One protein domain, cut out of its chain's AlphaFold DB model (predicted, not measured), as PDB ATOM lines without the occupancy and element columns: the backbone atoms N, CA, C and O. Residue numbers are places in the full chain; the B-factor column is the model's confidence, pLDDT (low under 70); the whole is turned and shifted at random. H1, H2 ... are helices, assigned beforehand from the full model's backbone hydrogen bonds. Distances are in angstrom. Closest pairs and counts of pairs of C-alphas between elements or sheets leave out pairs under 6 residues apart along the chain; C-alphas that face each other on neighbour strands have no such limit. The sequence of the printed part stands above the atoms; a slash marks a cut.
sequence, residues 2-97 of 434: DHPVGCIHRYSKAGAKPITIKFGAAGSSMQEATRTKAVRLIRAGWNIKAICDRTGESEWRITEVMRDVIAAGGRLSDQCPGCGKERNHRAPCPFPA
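AT A GLANCE: This is residues 2 to 97 of the 434 residues of an uncharacterized protein of Novosphingobium sp. AP12 (UniProt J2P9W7). Little of this domain is regular: H4 crosses the hairpin of H2 and H3, and short H1 packs on H4. Residues 2 to 18 stick out as a tail, and residues 72 to 97 hold no named element. The printed part has 96 residues, 37 of them in four named helices, H1 to H4, with no named strand; it is all helix and compact, with radius of gyration of the C-alphas 13.5 A and spans 35 by 34 by 26 A.

IN THESE COORDINATES: H1, residues 25 to 28, begins at C-alpha 25 (19.812, -17.302, 27.678). H2 is residues 32 to 43, 16.4 A from first to last C-alpha; H3 is residues 48 to 55, 10.4 A. H4, residues 59 to 71, 18.3 A, ends at C-alpha 71 (24.525, -24.210, 15.767).

HOW THE PARTS SIT: H1 touches H4 at residues 61 to 65 alone; their closest C-alphas, Gly 27 and Val 65, are 5.3 A apart. H2 and H3 touch as a helical hairpin, closest at C-alphas 34 and 55, 6.1 A, with a shallow tilt of 34 degrees, only just short of steep. H4 touches H2, closest at C-alphas 66 and 42, 6.4 A. Every O i to N i+4 pair is within hydrogen-bond range in H2, H3 and H4; H1 is too short for one.

THE WHOLE: The printed part has no cut, and the links between helices are tight. Residues 2 to 16, 81 to 82 and 87 to 97 have pLDDT under 70.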
ATOM      1  N   ASP A   2      47.923   0.549  17.034       29.25
ATOM      2  CA  ASP A   2      46.586   0.087  17.384       29.25
ATOM      3  C   ASP A   2      45.683   0.481  16.221       29.25
ATOM      4  O   ASP A   2      45.469   1.666  15.972       29.25
ATOM      5  N   HIS A   3      45.226  -0.498  15.441       26.59
ATOM      6  CA  HIS A   3      44.208  -0.217  14.439       26.59
ATOM      7  C   HIS A   3      42.925   0.207  15.167       26.59
ATOM      8  O   HIS A   3      42.472  -0.526  16.055       26.59
ATOM      9  N   PRO A   4      42.331   1.361  14.817       29.83
ATOM     10  CA  PRO A   4      41.081   1.795  15.411       29.83
ATOM     11  C   PRO A   4      40.006   0.735  15.170       29.83
ATOM     12  O   PRO A   4      39.810   0.238  14.060       29.83
ATOM     13  N   VAL A   5      39.295   0.391  16.242       34.62
ATOM     14  CA  VAL A   5      38.268  -0.664  16.331       34.62
ATOM     15  C   VAL A   5      37.007  -0.337  15.494       34.62
ATOM     16  O   VAL A   5      36.018  -1.060  15.559       34.62
ATOM     17  N   GLY A   6      37.043   0.715  14.670       25.66
ATOM     18  CA  GLY A   6      35.907   1.267  13.928       25.66
ATOM     19  C   GLY A   6      35.678   0.728  12.510       25.66
ATOM     20  O   GLY A   6      34.723   1.146  11.867       25.66
ATOM     21  N   CYS A   7      36.492  -0.193  11.983       31.23
ATOM     22  CA  CYS A   7      36.258  -0.699  10.624       31.23
ATOM     23  C   CYS A   7      35.235  -1.856  10.625       31.23
ATOM     24  O   CYS A   7      35.597  -3.032  10.658       31.23
ATOM     25  N   ILE A   8      33.944  -1.507  10.608       36.94
ATOM     26  CA  ILE A   8      32.801  -2.433  10.469       36.94
ATOM     27  C   ILE A   8      32.726  -3.026   9.039       36.94
ATOM     28  O   ILE A   8      32.082  -4.044   8.811       36.94
ATOM     29  N   HIS A   9      33.463  -2.466   8.073       34.19
ATOM     30  CA  HIS A   9      33.168  -2.644   6.648       34.19
ATOM     31  C   HIS A   9      33.866  -3.789   5.891       34.19
ATOM     32  O   HIS A   9      33.564  -3.992   4.720       34.19
ATOM     33  N   ARG A  10      34.792  -4.553   6.487       37.97
ATOM     34  CA  ARG A  10      35.678  -5.438   5.690       37.97
ATOM     35  C   ARG A  10      35.275  -6.911   5.530       37.97
ATOM     36  O   ARG A  10      36.035  -7.647   4.914       37.97
ATOM     37  N   TYR A  11      34.117  -7.359   6.024       41.91
ATOM     38  CA  TYR A  11      33.729  -8.783   5.919       41.91
ATOM     39  C   TYR A  11      32.386  -9.088   5.249       41.91
ATOM     40  O   TYR A  11      32.044 -10.262   5.110       41.91
ATOM     41  N   SER A  12      31.658  -8.095   4.739       40.94
ATOM     42  CA  SER A  12      30.612  -8.378   3.758       40.94
ATOM     43  C   SER A  12      31.276  -8.594   2.397       40.94
ATOM     44  O   SER A  12      31.394  -7.661   1.605       40.94
ATOM     45  N   LYS A  13      31.723  -9.822   2.101       50.06
ATOM     46  CA  LYS A  13      31.757 -10.234   0.690       50.06
ATOM     47  C   LYS A  13      30.336 -10.012   0.170       50.06
ATOM     48  O   LYS A  13      29.396 -10.571   0.742       50.06
ATOM     49  N   ALA A  14      30.183  -9.131  -0.817       45.94
ATOM     50  CA  ALA A  14      28.896  -8.819  -1.421       45.94
ATOM     51  C   ALA A  14      28.206 -10.141  -1.812       45.94
ATOM     52  O   ALA A  14      28.756 -10.910  -2.593       45.94
ATOM     53  N   GLY A  15      27.072 -10.453  -1.173       62.69
ATOM     54  CA  GLY A  15      26.282 -11.662  -1.442       62.69
ATOM     55  C   GLY A  15      26.093 -12.642  -0.274       62.69
ATOM     56  O   GLY A  15      25.205 -13.488  -0.348       62.69
ATOM     57  N   ALA A  16      26.842 -12.544   0.830       63.41
ATOM     58  CA  ALA A  16      26.591 -13.414   1.985       63.41
ATOM     59  C   ALA A  16      25.388 -12.904   2.803       63.41
ATOM     60  O   ALA A  16      25.485 -11.868   3.463       63.41
ATOM     61  N   LYS A  17      24.258 -13.632   2.784       73.25
ATOM     62  CA  LYS A  17      23.112 -13.342   3.667       73.25
ATOM     63  C   LYS A  17      23.588 -13.314   5.133       73.25
ATOM     64  O   LYS A  17      24.312 -14.227   5.542       73.25
ATOM     65  N   PRO A  18      23.209 -12.302   5.935       75.69
ATOM     66  CA  PRO A  18      23.581 -12.257   7.343       75.69
ATOM     67  C   PRO A  18      23.010 -13.485   8.059       75.69
ATOM     68  O   PRO A  18      21.799 -13.677   8.139       75.69
ATOM     69  N   ILE A  19      23.899 -14.338   8.574       79.31
ATOM     70  CA  ILE A  19      23.503 -15.481   9.401       79.31
ATOM     71  C   ILE A  19      22.876 -14.922  10.679       79.31
ATOM     72  O   ILE A  19      23.575 -14.311  11.494       79.31
ATOM     73  N   THR A  20      21.572 -15.137  10.841       90.88
ATOM     74  CA  THR A  20      20.839 -14.777  12.057       90.88
ATOM     75  C   THR A  20      21.120 -15.837  13.115       90.88
ATOM     76  O   THR A  20      20.754 -16.998  12.947       90.88
ATOM     77  N   ILE A  21      21.810 -15.455  14.190       95.25
ATOM     78  CA  ILE A  21      22.152 -16.363  15.290       95.25
ATOM     79  C   ILE A  21      21.080 -16.219  16.370       95.25
ATOM     80  O   ILE A  21      20.915 -15.136  16.930       95.25
ATOM     81  N   LYS A  22      20.353 -17.303  16.665       96.06
ATOM     82  CA  LYS A  22      19.463 -17.367  17.831       96.06
ATOM     83  C   LYS A  22      20.320 -17.659  19.060       96.06
ATOM     84  O   LYS A  22      20.869 -18.749  19.166       96.06
ATOM     85  N   PHE A  23      20.468 -16.679  19.946       95.94
ATOM     86  CA  PHE A  23      21.270 -16.840  21.156       95.94
ATOM     87  C   PHE A  23      20.449 -17.455  22.288       95.94
ATOM     88  O   PHE A  23      19.328 -17.013  22.552       95.94
ATOM     89  N   GLY A  24      21.028 -18.416  23.009       93.69
ATOM     90  CA  GLY A  24      20.451 -18.930  24.250       93.69
ATOM     91  C   GLY A  24      20.401 -17.863  25.353       93.69
ATOM     92  O   GLY A  24      20.808 -16.715  25.158       93.69
ATOM     93  N   ALA A  25      19.940 -18.235  26.550       94.31
ATOM     94  CA  ALA A  25      19.812 -17.302  27.678       94.31
ATOM     95  C   ALA A  25      21.131 -16.568  28.000       94.31
ATOM     96  O   ALA A  25      21.139 -15.360  28.237       94.31
ATOM     97  N   ALA A  26      22.263 -17.280  27.931       91.56
ATOM     98  CA  ALA A  26      23.587 -16.716  28.176       91.56
ATOM     99  C   ALA A  26      23.929 -15.593  27.184       91.56
ATOM    100  O   ALA A  26      24.219 -14.475  27.607       91.56
ATOM    101  N   GLY A  27      23.844 -15.863  25.876       91.81
ATOM    102  CA  GLY A  27      24.122 -14.869  24.840       91.81
ATOM    103  C   GLY A  27      23.084 -13.745  24.803       91.81
ATOM    104  O   GLY A  27      23.438 -12.580  24.635       91.81
ATOM    105  N   SER A  28      21.810 -14.057  25.036       95.00
ATOM    106  CA  SER A  28      20.734 -13.060  25.086       95.00
ATOM    107  C   SER A  28      20.907 -12.068  26.242       95.00
ATOM    108  O   SER A  28      20.635 -10.885  26.063       95.00
ATOM    109  N   SER A  29      21.460 -12.509  27.379       94.88
ATOM    110  CA  SER A  29      21.771 -11.641  28.529       94.88
ATOM    111  C   SER A  29      22.987 -10.719  28.336       94.88
ATOM    112  O   SER A  29      23.228  -9.835  29.160       94.88
ATOM    113  N   MET A  30      23.784 -10.913  27.277       96.19
ATOM    114  CA  MET A  30      24.941 -10.061  26.993       96.19
ATOM    115  C   MET A  30      24.517  -8.750  26.330       96.19
ATOM    116  O   MET A  30      23.654  -8.738  25.451       96.19
ATOM    117  N   GLN A  31      25.205  -7.656  26.674       95.44
ATOM    118  CA  GLN A  31      25.079  -6.400  25.934       95.44
ATOM    119  C   GLN A  31      25.374  -6.639  24.448       95.44
ATOM    120  O   GLN A  31      26.345  -7.316  24.100       95.44
ATOM    121  N   GLU A  32      24.562  -6.059  23.565       95.00
ATOM    122  CA  GLU A  32      24.619  -6.316  22.123       95.00
ATOM    123  C   GLU A  32      26.003  -6.038  21.516       95.00
ATOM    124  O   GLU A  32      26.512  -6.840  20.727       95.00
ATOM    125  N   ALA A  33      26.667  -4.959  21.944       91.88
ATOM    126  CA  ALA A  33      28.025  -4.626  21.512       91.88
ATOM    127  C   ALA A  33      29.046  -5.708  21.915       91.88
ATOM    128  O   ALA A  33      29.886  -6.124  21.107       91.88
ATOM    129  N   THR A  34      28.958  -6.210  23.149       94.44
ATOM    130  CA  THR A  34      29.833  -7.271  23.669       94.44
ATOM    131  C   THR A  34      29.561  -8.600  22.971       94.44
ATOM    132  O   THR A  34      30.505  -9.282  22.570       94.44
ATOM    133  N   ARG A  35      28.287  -8.936  22.743       96.88
ATOM    134  CA  ARG A  35      27.861 -10.122  21.986       96.88
ATOM    135  C   ARG A  35      28.381 -10.095  20.556       96.88
ATOM    136  O   ARG A  35      29.019 -11.050  20.118       96.88
ATOM    137  N   THR A  36      28.215  -8.976  19.860       94.88
ATOM    138  CA  THR A  36      28.725  -8.780  18.496       94.88
ATOM    139  C   THR A  36      30.248  -8.918  18.446       94.88
ATOM    140  O   THR A  36      30.800  -9.597  17.575       94.88
ATOM    141  N   LYS A  37      30.955  -8.343  19.429       94.38
ATOM    142  CA  LYS A  37      32.409  -8.491  19.572       94.38
ATOM    143  C   LYS A  37      32.817  -9.947  19.816       94.38
ATOM    144  O   LYS A  37      33.777 -10.397  19.192       94.38
ATOM    145  N   ALA A  38      32.107 -10.670  20.682       95.38
ATOM    146  CA  ALA A  38      32.355 -12.081  20.966       95.38
ATOM    147  C   ALA A  38      32.171 -12.936  19.707       95.38
ATOM    148  O   ALA A  38      33.102 -13.636  19.320       95.38
ATOM    149  N   VAL A  39      31.043 -12.799  19.000       95.38
ATOM    150  CA  VAL A  39      30.762 -13.507  17.735       95.38
ATOM    151  C   VAL A  39      31.856 -13.250  16.700       95.38
ATOM    152  O   VAL A  39      32.345 -14.188  16.069       95.38
ATOM    153  N   ARG A  40      32.297 -11.993  16.551       92.44
ATOM    154  CA  ARG A  40      33.394 -11.630  15.641       92.44
ATOM    155  C   ARG A  40      34.697 -12.346  16.002       92.44
ATOM    156  O   ARG A  40      35.373 -12.860  15.117       92.44
ATOM    157  N   LEU A  41      35.061 -12.380  17.286       91.06
ATOM    158  CA  LEU A  41      36.276 -13.059  17.746       91.06
ATOM    159  C   LEU A  41      36.166 -14.589  17.620       91.06
ATOM    160  O   LEU A  41      37.137 -15.235  17.235       91.06
ATOM    161  N   ILE A  42      34.987 -15.159  17.883       92.31
ATOM    162  CA  ILE A  42      34.701 -16.589  17.719       92.31
ATOM    163  C   ILE A  42      34.870 -17.000  16.254       92.31
ATOM    164  O   ILE A  42      35.636 -17.919  15.971       92.31
ATOM    165  N   ARG A  43      34.237 -16.280  15.315       89.62
ATOM    166  CA  ARG A  43      34.353 -16.535  13.866       89.62
ATOM    167  C   ARG A  43      35.785 -16.391  13.363       89.62
ATOM    168  O   ARG A  43      36.234 -17.192  12.552       89.62
ATOM    169  N   ALA A  44      36.520 -15.416  13.896       83.19
ATOM    170  CA  ALA A  44      37.935 -15.254  13.596       83.19
ATOM    171  C   ALA A  44      38.812 -16.388  14.162       83.19
ATOM    172  O   ALA A  44      39.982 -16.433  13.822       83.19
ATOM    173  N   GLY A  45      38.295 -17.296  14.998       84.69
ATOM    174  CA  GLY A  45      39.041 -18.452  15.508       84.69
ATOM    175  C   GLY A  45      39.851 -18.177  16.779       84.69
ATOM    176  O   GLY A  45      40.777 -18.924  17.093       84.69
ATOM    177  N   TRP A  46      39.537 -17.117  17.531       83.62
ATOM    178  CA  TRP A  46      40.189 -16.866  18.822       83.62
ATOM    179  C   TRP A  46      39.807 -17.940  19.850       83.62
ATOM    180  O   TRP A  46      38.685 -18.450  19.849       83.62
ATOM    181  N   ASN A  47      40.735 -18.277  20.752       86.94
ATOM    182  CA  ASN A  47      40.436 -19.181  21.865       86.94
ATOM    183  C   ASN A  47      39.547 -18.497  22.921       86.94
ATOM    184  O   ASN A  47      39.553 -17.269  23.052       86.94
ATOM    185  N   ILE A  48      38.804 -19.302  23.687       89.12
ATOM    186  CA  ILE A  48      37.803 -18.829  24.658       89.12
ATOM    187  C   ILE A  48      38.422 -17.856  25.665       89.12
ATOM    188  O   ILE A  48      37.876 -16.778  25.890       89.12
ATOM    189  N   LYS A  49      39.606 -18.173  26.200       85.62
ATOM    190  CA  LYS A  49      40.304 -17.320  27.170       85.62
ATOM    191  C   LYS A  49      40.605 -15.923  26.619       85.62
ATOM    192  O   LYS A  49      40.293 -14.930  27.264       85.62
ATOM    193  N   ALA A  50      41.144 -15.831  25.405       82.75
ATOM    194  CA  ALA A  50      41.441 -14.550  24.767       82.75
ATOM    195  C   ALA A  50      40.169 -13.746  24.456       82.75
ATOM    196  O   ALA A  50      40.197 -12.514  24.472       82.75
ATOM    197  N   ILE A  51      39.055 -14.426  24.169       90.81
ATOM    198  CA  ILE A  51      37.755 -13.774  24.007       90.81
ATOM    199  C   ILE A  51      37.282 -13.218  25.353       90.81
ATOM    200  O   ILE A  51      36.897 -12.051  25.393       90.81
ATOM    201  N   CYS A  52      37.377 -13.990  26.441       89.94
ATOM    202  CA  CYS A  52      37.039 -13.538  27.796       89.94
ATOM    203  C   CYS A  52      37.848 -12.291  28.174       89.94
ATOM    204  O   CYS A  52      37.263 -11.259  28.487       89.94
ATOM    205  N   ASP A  53      39.175 -12.329  28.012       81.62
ATOM    206  CA  ASP A  53      40.065 -11.198  28.324       81.62
ATOM    207  C   ASP A  53      39.705  -9.928  27.530       81.62
ATOM    208  O   ASP A  53      39.839  -8.807  28.021       81.62
ATOM    209  N   ARG A  54      39.233 -10.080  26.285       87.38
ATOM    210  CA  ARG A  54      38.879  -8.954  25.403       87.38
ATOM    211  C   ARG A  54      37.452  -8.449  25.576       87.38
ATOM    212  O   ARG A  54      37.168  -7.327  25.149       87.38
ATOM    213  N   THR A  55      36.548  -9.268  26.093       92.69
ATOM    214  CA  THR A  55      35.124  -8.934  26.249       92.69
ATOM    215  C   THR A  55      34.759  -8.606  27.692       92.69
ATOM    216  O   THR A  55      33.787  -7.894  27.901       92.69
ATOM    217  N   GLY A  56      35.553  -9.056  28.669       89.06
ATOM    218  CA  GLY A  56      35.235  -8.953  30.093       89.06
ATOM    219  C   GLY A  56      34.177  -9.961  30.560       89.06
ATOM    220  O   GLY A  56      33.687  -9.844  31.679       89.06
ATOM    221  N   GLU A  57      33.816 -10.931  29.717       96.56
ATOM    222  CA  GLU A  57      32.776 -11.925  29.995       96.56
ATOM    223  C   GLU A  57      33.350 -13.205  30.607       96.56
ATOM    224  O   GLU A  57      34.552 -13.474  30.542       96.56
ATOM    225  N   SER A  58      32.473 -14.011  31.208       94.12
ATOM    226  CA  SER A  58      32.855 -15.301  31.781       94.12
ATOM    227  C   SER A  58      33.090 -16.368  30.709       94.12
ATOM    228  O   SER A  58      32.468 -16.371  29.646       94.12
ATOM    229  N   GLU A  59      33.951 -17.334  31.033       92.19
ATOM    230  CA  GLU A  59      34.265 -18.476  30.168       92.19
ATOM    231  C   GLU A  59      33.016 -19.268  29.767       92.19
ATOM    232  O   GLU A  59      32.853 -19.616  28.598       92.19
ATOM    233  N   TRP A  60      32.094 -19.474  30.711       94.19
ATOM    234  CA  TRP A  60      30.818 -20.138  30.451       94.19
ATOM    235  C   TRP A  60      29.980 -19.386  29.407       94.19
ATOM    236  O   TRP A  60      29.577 -19.987  28.416       94.19
ATOM    237  N   ARG A  61      29.793 -18.063  29.552       95.56
ATOM    238  CA  ARG A  61      29.012 -17.265  28.587       95.56
ATOM    239  C   ARG A  61      29.613 -17.301  27.190       95.56
ATOM    240  O   ARG A  61      28.889 -17.500  26.220       95.56
ATOM    241  N   ILE A  62      30.930 -17.139  27.082       96.69
ATOM    242  CA  ILE A  62      31.618 -17.208  25.788       96.69
ATOM    243  C   ILE A  62      31.500 -18.606  25.170       96.69
ATOM    244  O   ILE A  62      31.351 -18.715  23.954       96.69
ATOM    245  N   THR A  63      31.526 -19.661  25.986       94.00
ATOM    246  CA  THR A  63      31.319 -21.040  25.523       94.00
ATOM    247  C   THR A  63      29.912 -21.238  24.960       94.00
ATOM    248  O   THR A  63      29.786 -21.778  23.863       94.00
ATOM    249  N   GLU A  64      28.868 -20.759  25.645       96.62
ATOM    250  CA  GLU A  64      27.488 -20.839  25.137       96.62
ATOM    251  C   GLU A  64      27.312 -20.025  23.847       96.62
ATOM    252  O   GLU A  64      26.824 -20.551  22.853       96.62
ATOM    253  N   VAL A  65      27.823 -18.787  23.790       96.44
ATOM    254  CA  VAL A  65      27.789 -17.978  22.555       96.44
ATOM    255  C   VAL A  65      28.529 -18.679  21.414       96.44
ATOM    256  O   VAL A  65      28.101 -18.618  20.264       96.44
ATOM    257  N   MET A  66      29.639 -19.361  21.699       95.56
ATOM    258  CA  MET A  66      30.350 -20.147  20.694       95.56
ATOM    259  C   MET A  66      29.523 -21.337  20.200       95.56
ATOM    260  O   MET A  66      29.531 -21.588  18.996       95.56
ATOM    261  N   ARG A  67      28.786 -22.033  21.077       94.88
ATOM    262  CA  ARG A  67      27.847 -23.090  20.666       94.88
ATOM    263  C   ARG A  67      26.727 -22.536  19.794       94.88
ATOM    264  O   ARG A  67      26.478 -23.109  18.741       94.88
ATOM    265  N   ASP A  68      26.143 -21.396  20.161       96.44
ATOM    266  CA  ASP A  68      25.092 -20.735  19.376       96.44
ATOM    267  C   ASP A  68      25.592 -20.365  17.966       96.44
ATOM    268  O   ASP A  68      24.906 -20.582  16.966       96.44
ATOM    269  N   VAL A  69      26.827 -19.855  17.858       94.94
ATOM    270  CA  VAL A  69      27.458 -19.531  16.566       94.94
ATOM    271  C   VAL A  69      27.658 -20.783  15.704       94.94
ATOM    272  O   VAL A  69      27.437 -20.711  14.495       94.94
ATOM    273  N   ILE A  70      28.065 -21.910  16.301       92.56
ATOM    274  CA  ILE A  70      28.226 -23.195  15.597       92.56
ATOM    275  C   ILE A  70      26.867 -23.728  15.142       92.56
ATOM    276  O   ILE A  70      26.720 -24.101  13.981       92.56
ATOM    277  N   ALA A  71      25.874 -23.721  16.035       93.75
ATOM    278  CA  ALA A  71      24.525 -24.210  15.767       93.75
ATOM    279  C   ALA A  71      23.838 -23.430  14.636       93.75
ATOM    280  O   ALA A  71      23.113 -24.008  13.834       93.75
ATOM    281  N   ALA A  72      24.131 -22.133  14.505       94.75
ATOM    282  CA  ALA A  72      23.666 -21.302  13.397       94.75
ATOM    283  C   ALA A  72      24.411 -21.550  12.063       94.75
ATOM    284  O   ALA A  72      24.261 -20.769  11.123       94.75
ATOM    285  N   GLY A  73      25.254 -22.584  11.971       92.12
ATOM    286  CA  GLY A  73      26.043 -22.897  10.775       92.12
ATOM    287  C   GLY A  73      27.242 -21.968  10.561       92.12
ATOM    288  O   GLY A  73      27.798 -21.900   9.463       92.12
ATOM    289  N   GLY A  74      27.659 -21.222  11.588       87.38
ATOM    290  CA  GLY A  74      28.847 -20.385  11.515       87.38
ATOM    291  C   GLY A  74      30.104 -21.241  11.394       87.38
ATOM    292  O   GLY A  74      30.535 -21.843  12.376       87.38
ATOM    293  N   ARG A  75      30.735 -21.255  10.212       83.62
ATOM    294  CA  ARG A  75      32.073 -21.843  10.054       83.62
ATOM    295  C   ARG A  75      33.057 -21.095  10.946       83.62
ATOM    296  O   ARG A  75      33.165 -19.869  10.892       83.62
ATOM    297  N   LEU A  76      33.758 -21.847  11.781       84.88
ATOM    298  CA  LEU A  76      34.850 -21.336  12.593       84.88
ATOM    299  C   LEU A  76      36.134 -21.542  11.799       84.88
ATOM    300  O   LEU A  76      36.282 -22.572  11.156       84.88
ATOM    301  N   SER A  77      37.036 -20.561  11.808       82.00
ATOM    302  CA  SER A  77      38.347 -20.730  11.174       82.00
ATOM    303  C   SER A  77      39.057 -21.948  11.766       82.00
ATOM    304  O   SER A  77      39.258 -21.997  12.982       82.00
ATOM    305  N   ASP A  78      39.486 -22.882  10.918       83.31
ATOM    306  CA  ASP A  78      40.278 -24.052  11.326       83.31
ATOM    307  C   ASP A  78      41.688 -23.660  11.793       83.31
ATOM    308  O   ASP A  78      42.414 -24.472  12.359       83.31
ATOM    309  N   GLN A  79      42.067 -22.389  11.614       82.88
ATOM    310  CA  GLN A  79      43.375 -21.838  11.961       82.88
ATOM    311  C   GLN A  79      43.276 -20.707  13.012       82.88
ATOM    312  O   GLN A  79      42.357 -19.882  12.957       82.88
ATOM    313  N   CYS A  80      44.232 -20.625  13.958       71.00
ATOM    314  CA  CYS A  80      44.398 -19.483  14.881       71.00
ATOM    315  C   CYS A  80      44.652 -18.230  14.026       71.00
ATOM    316  O   CYS A  80      45.670 -18.185  13.334       71.00
ATOM    317  N   PRO A  81      43.850 -17.157  14.143       67.81
ATOM    318  CA  PRO A  81      44.064 -15.922  13.380       67.81
ATOM    319  C   PRO A  81      45.373 -15.222  13.761       67.81
ATOM    320  O   PRO A  81      45.843 -14.341  13.049       67.81
ATOM    321  N   GLY A  82      45.948 -15.577  14.914       68.06
ATOM    322  CA  GLY A  82      47.254 -15.091  15.332       68.06
ATOM    323  C   GLY A  82      48.398 -15.781  14.594       68.06
ATOM    324  O   GLY A  82      49.292 -15.098  14.113       68.06
ATOM    325  N   CYS A  83      48.408 -17.116  14.534       74.00
ATOM    326  CA  CYS A  83      49.593 -17.873  14.119       74.00
ATOM    327  C   CYS A  83      49.418 -18.801  12.913       74.00
ATOM    328  O   CYS A  83      50.391 -19.446  12.536       74.00
ATOM    329  N   GLY A  84      48.210 -18.935  12.365       79.88
ATOM    330  CA  GLY A  84      47.912 -19.828  11.240       79.88
ATOM    331  C   GLY A  84      47.893 -21.330  11.565       79.88
ATOM    332  O   GLY A  84      47.509 -22.117  10.711       79.88
ATOM    333  N   LYS A  85      48.271 -21.759  12.779       79.56
ATOM    334  CA  LYS A  85      48.201 -23.178  13.192       79.56
ATOM    335  C   LYS A  85      46.767 -23.627  13.433       79.56
ATOM    336  O   LYS A  85      45.921 -22.788  13.729       79.56
ATOM    337  N   GLU A  86      46.539 -24.939  13.425       77.62
ATOM    338  CA  GLU A  86      45.247 -25.547  13.755       77.62
ATOM    339  C   GLU A  86      44.629 -24.984  15.039       77.62
ATOM    340  O   GLU A  86      45.296 -24.696  16.043       77.62
ATOM    341  N   ARG A  87      43.314 -24.808  14.994       69.00
ATOM    342  CA  ARG A  87      42.526 -24.301  16.105       69.00
ATOM    343  C   ARG A  87      42.700 -25.185  17.341       69.00
ATOM    344  O   ARG A  87      42.864 -26.393  17.251       69.00
ATOM    345  N   ASN A  88      42.650 -24.570  18.525       66.50
ATOM    346  CA  ASN A  88      42.897 -25.230  19.814       66.50
ATOM    347  C   ASN A  88      44.307 -25.819  19.979       66.50
ATOM    348  O   ASN A  88      44.516 -26.646  20.871       66.50
ATOM    349  N   HIS A  89      45.299 -25.362  19.201       67.75
ATOM    350  CA  HIS A  89      46.682 -25.737  19.463       67.75
ATOM    351  C   HIS A  89      47.030 -25.430  20.939       67.75
ATOM    352  O   HIS A  89      46.881 -24.308  21.429       67.75
ATOM    353  N   ARG A  90      47.476 -26.453  21.683       52.19
ATOM    354  CA  ARG A  90      47.782 -26.330  23.124       52.19
ATOM    355  C   ARG A  90      48.963 -25.399  23.399       52.19
ATOM    356  O   ARG A  90      49.106 -24.883  24.505       52.19
ATOM    357  N   ALA A  91      49.802 -25.162  22.391       57.84
ATOM    358  CA  ALA A  91      50.888 -24.206  22.495       57.84
ATOM    359  C   ALA A  91      50.332 -22.769  22.615       57.84
ATOM    360  O   ALA A  91      49.385 -22.416  21.925       57.84
ATOM    361  N   PRO A  92      50.899 -21.889  23.445       56.78
ATOM    362  CA  PRO A  92      50.590 -20.454  23.402       56.78
ATOM    363  C   PRO A  92      50.705 -19.888  21.969       56.78
ATOM    364  O   PRO A  92      51.774 -20.007  21.369       56.78
ATOM    365  N   CYS A  93      49.619 -19.297  21.424       54.34
ATOM    366  CA  CYS A  93      49.569 -18.790  20.033       54.34
ATOM    367  C   CYS A  93      50.733 -17.788  19.866       54.34
ATOM    368  O   CYS A  93      50.781 -16.800  20.602       54.34
ATOM    369  N   PRO A  94      51.727 -18.064  18.995       58.19
ATOM    370  CA  PRO A  94      53.000 -17.338  18.963       58.19
ATOM    371  C   PRO A  94      52.904 -15.885  18.478       58.19
ATOM    372  O   PRO A  94      53.937 -15.230  18.361       58.19
ATOM    373  N   PHE A  95      51.699 -15.354  18.242       61.25
ATOM    374  CA  PHE A  95      51.501 -13.984  17.781       61.25
ATOM    375  C   PHE A  95      50.721 -13.078  18.763       61.25
ATOM    376  O   PHE A  95      49.841 -13.554  19.481       61.25
ATOM    377  N   PRO A  96      51.027 -11.759  18.773       52.19
ATOM    378  CA  PRO A  96      51.903 -11.115  17.809       52.19
ATOM    379  C   PRO A  96      53.381 -11.304  18.147       52.19
ATOM    380  O   PRO A  96      53.843 -10.905  19.221       52.19
ATOM    381  N   ALA A  97      54.119 -11.905  17.214       54.56
ATOM    382  CA  ALA A  97      55.561 -11.892  17.247       54.56
ATOM    383  C   ALA A  97      56.051 -10.442  17.090       54.56
ATOM    384  O   ALA A  97      55.282  -9.486  16.921       54.56
TER     385      ALA A  97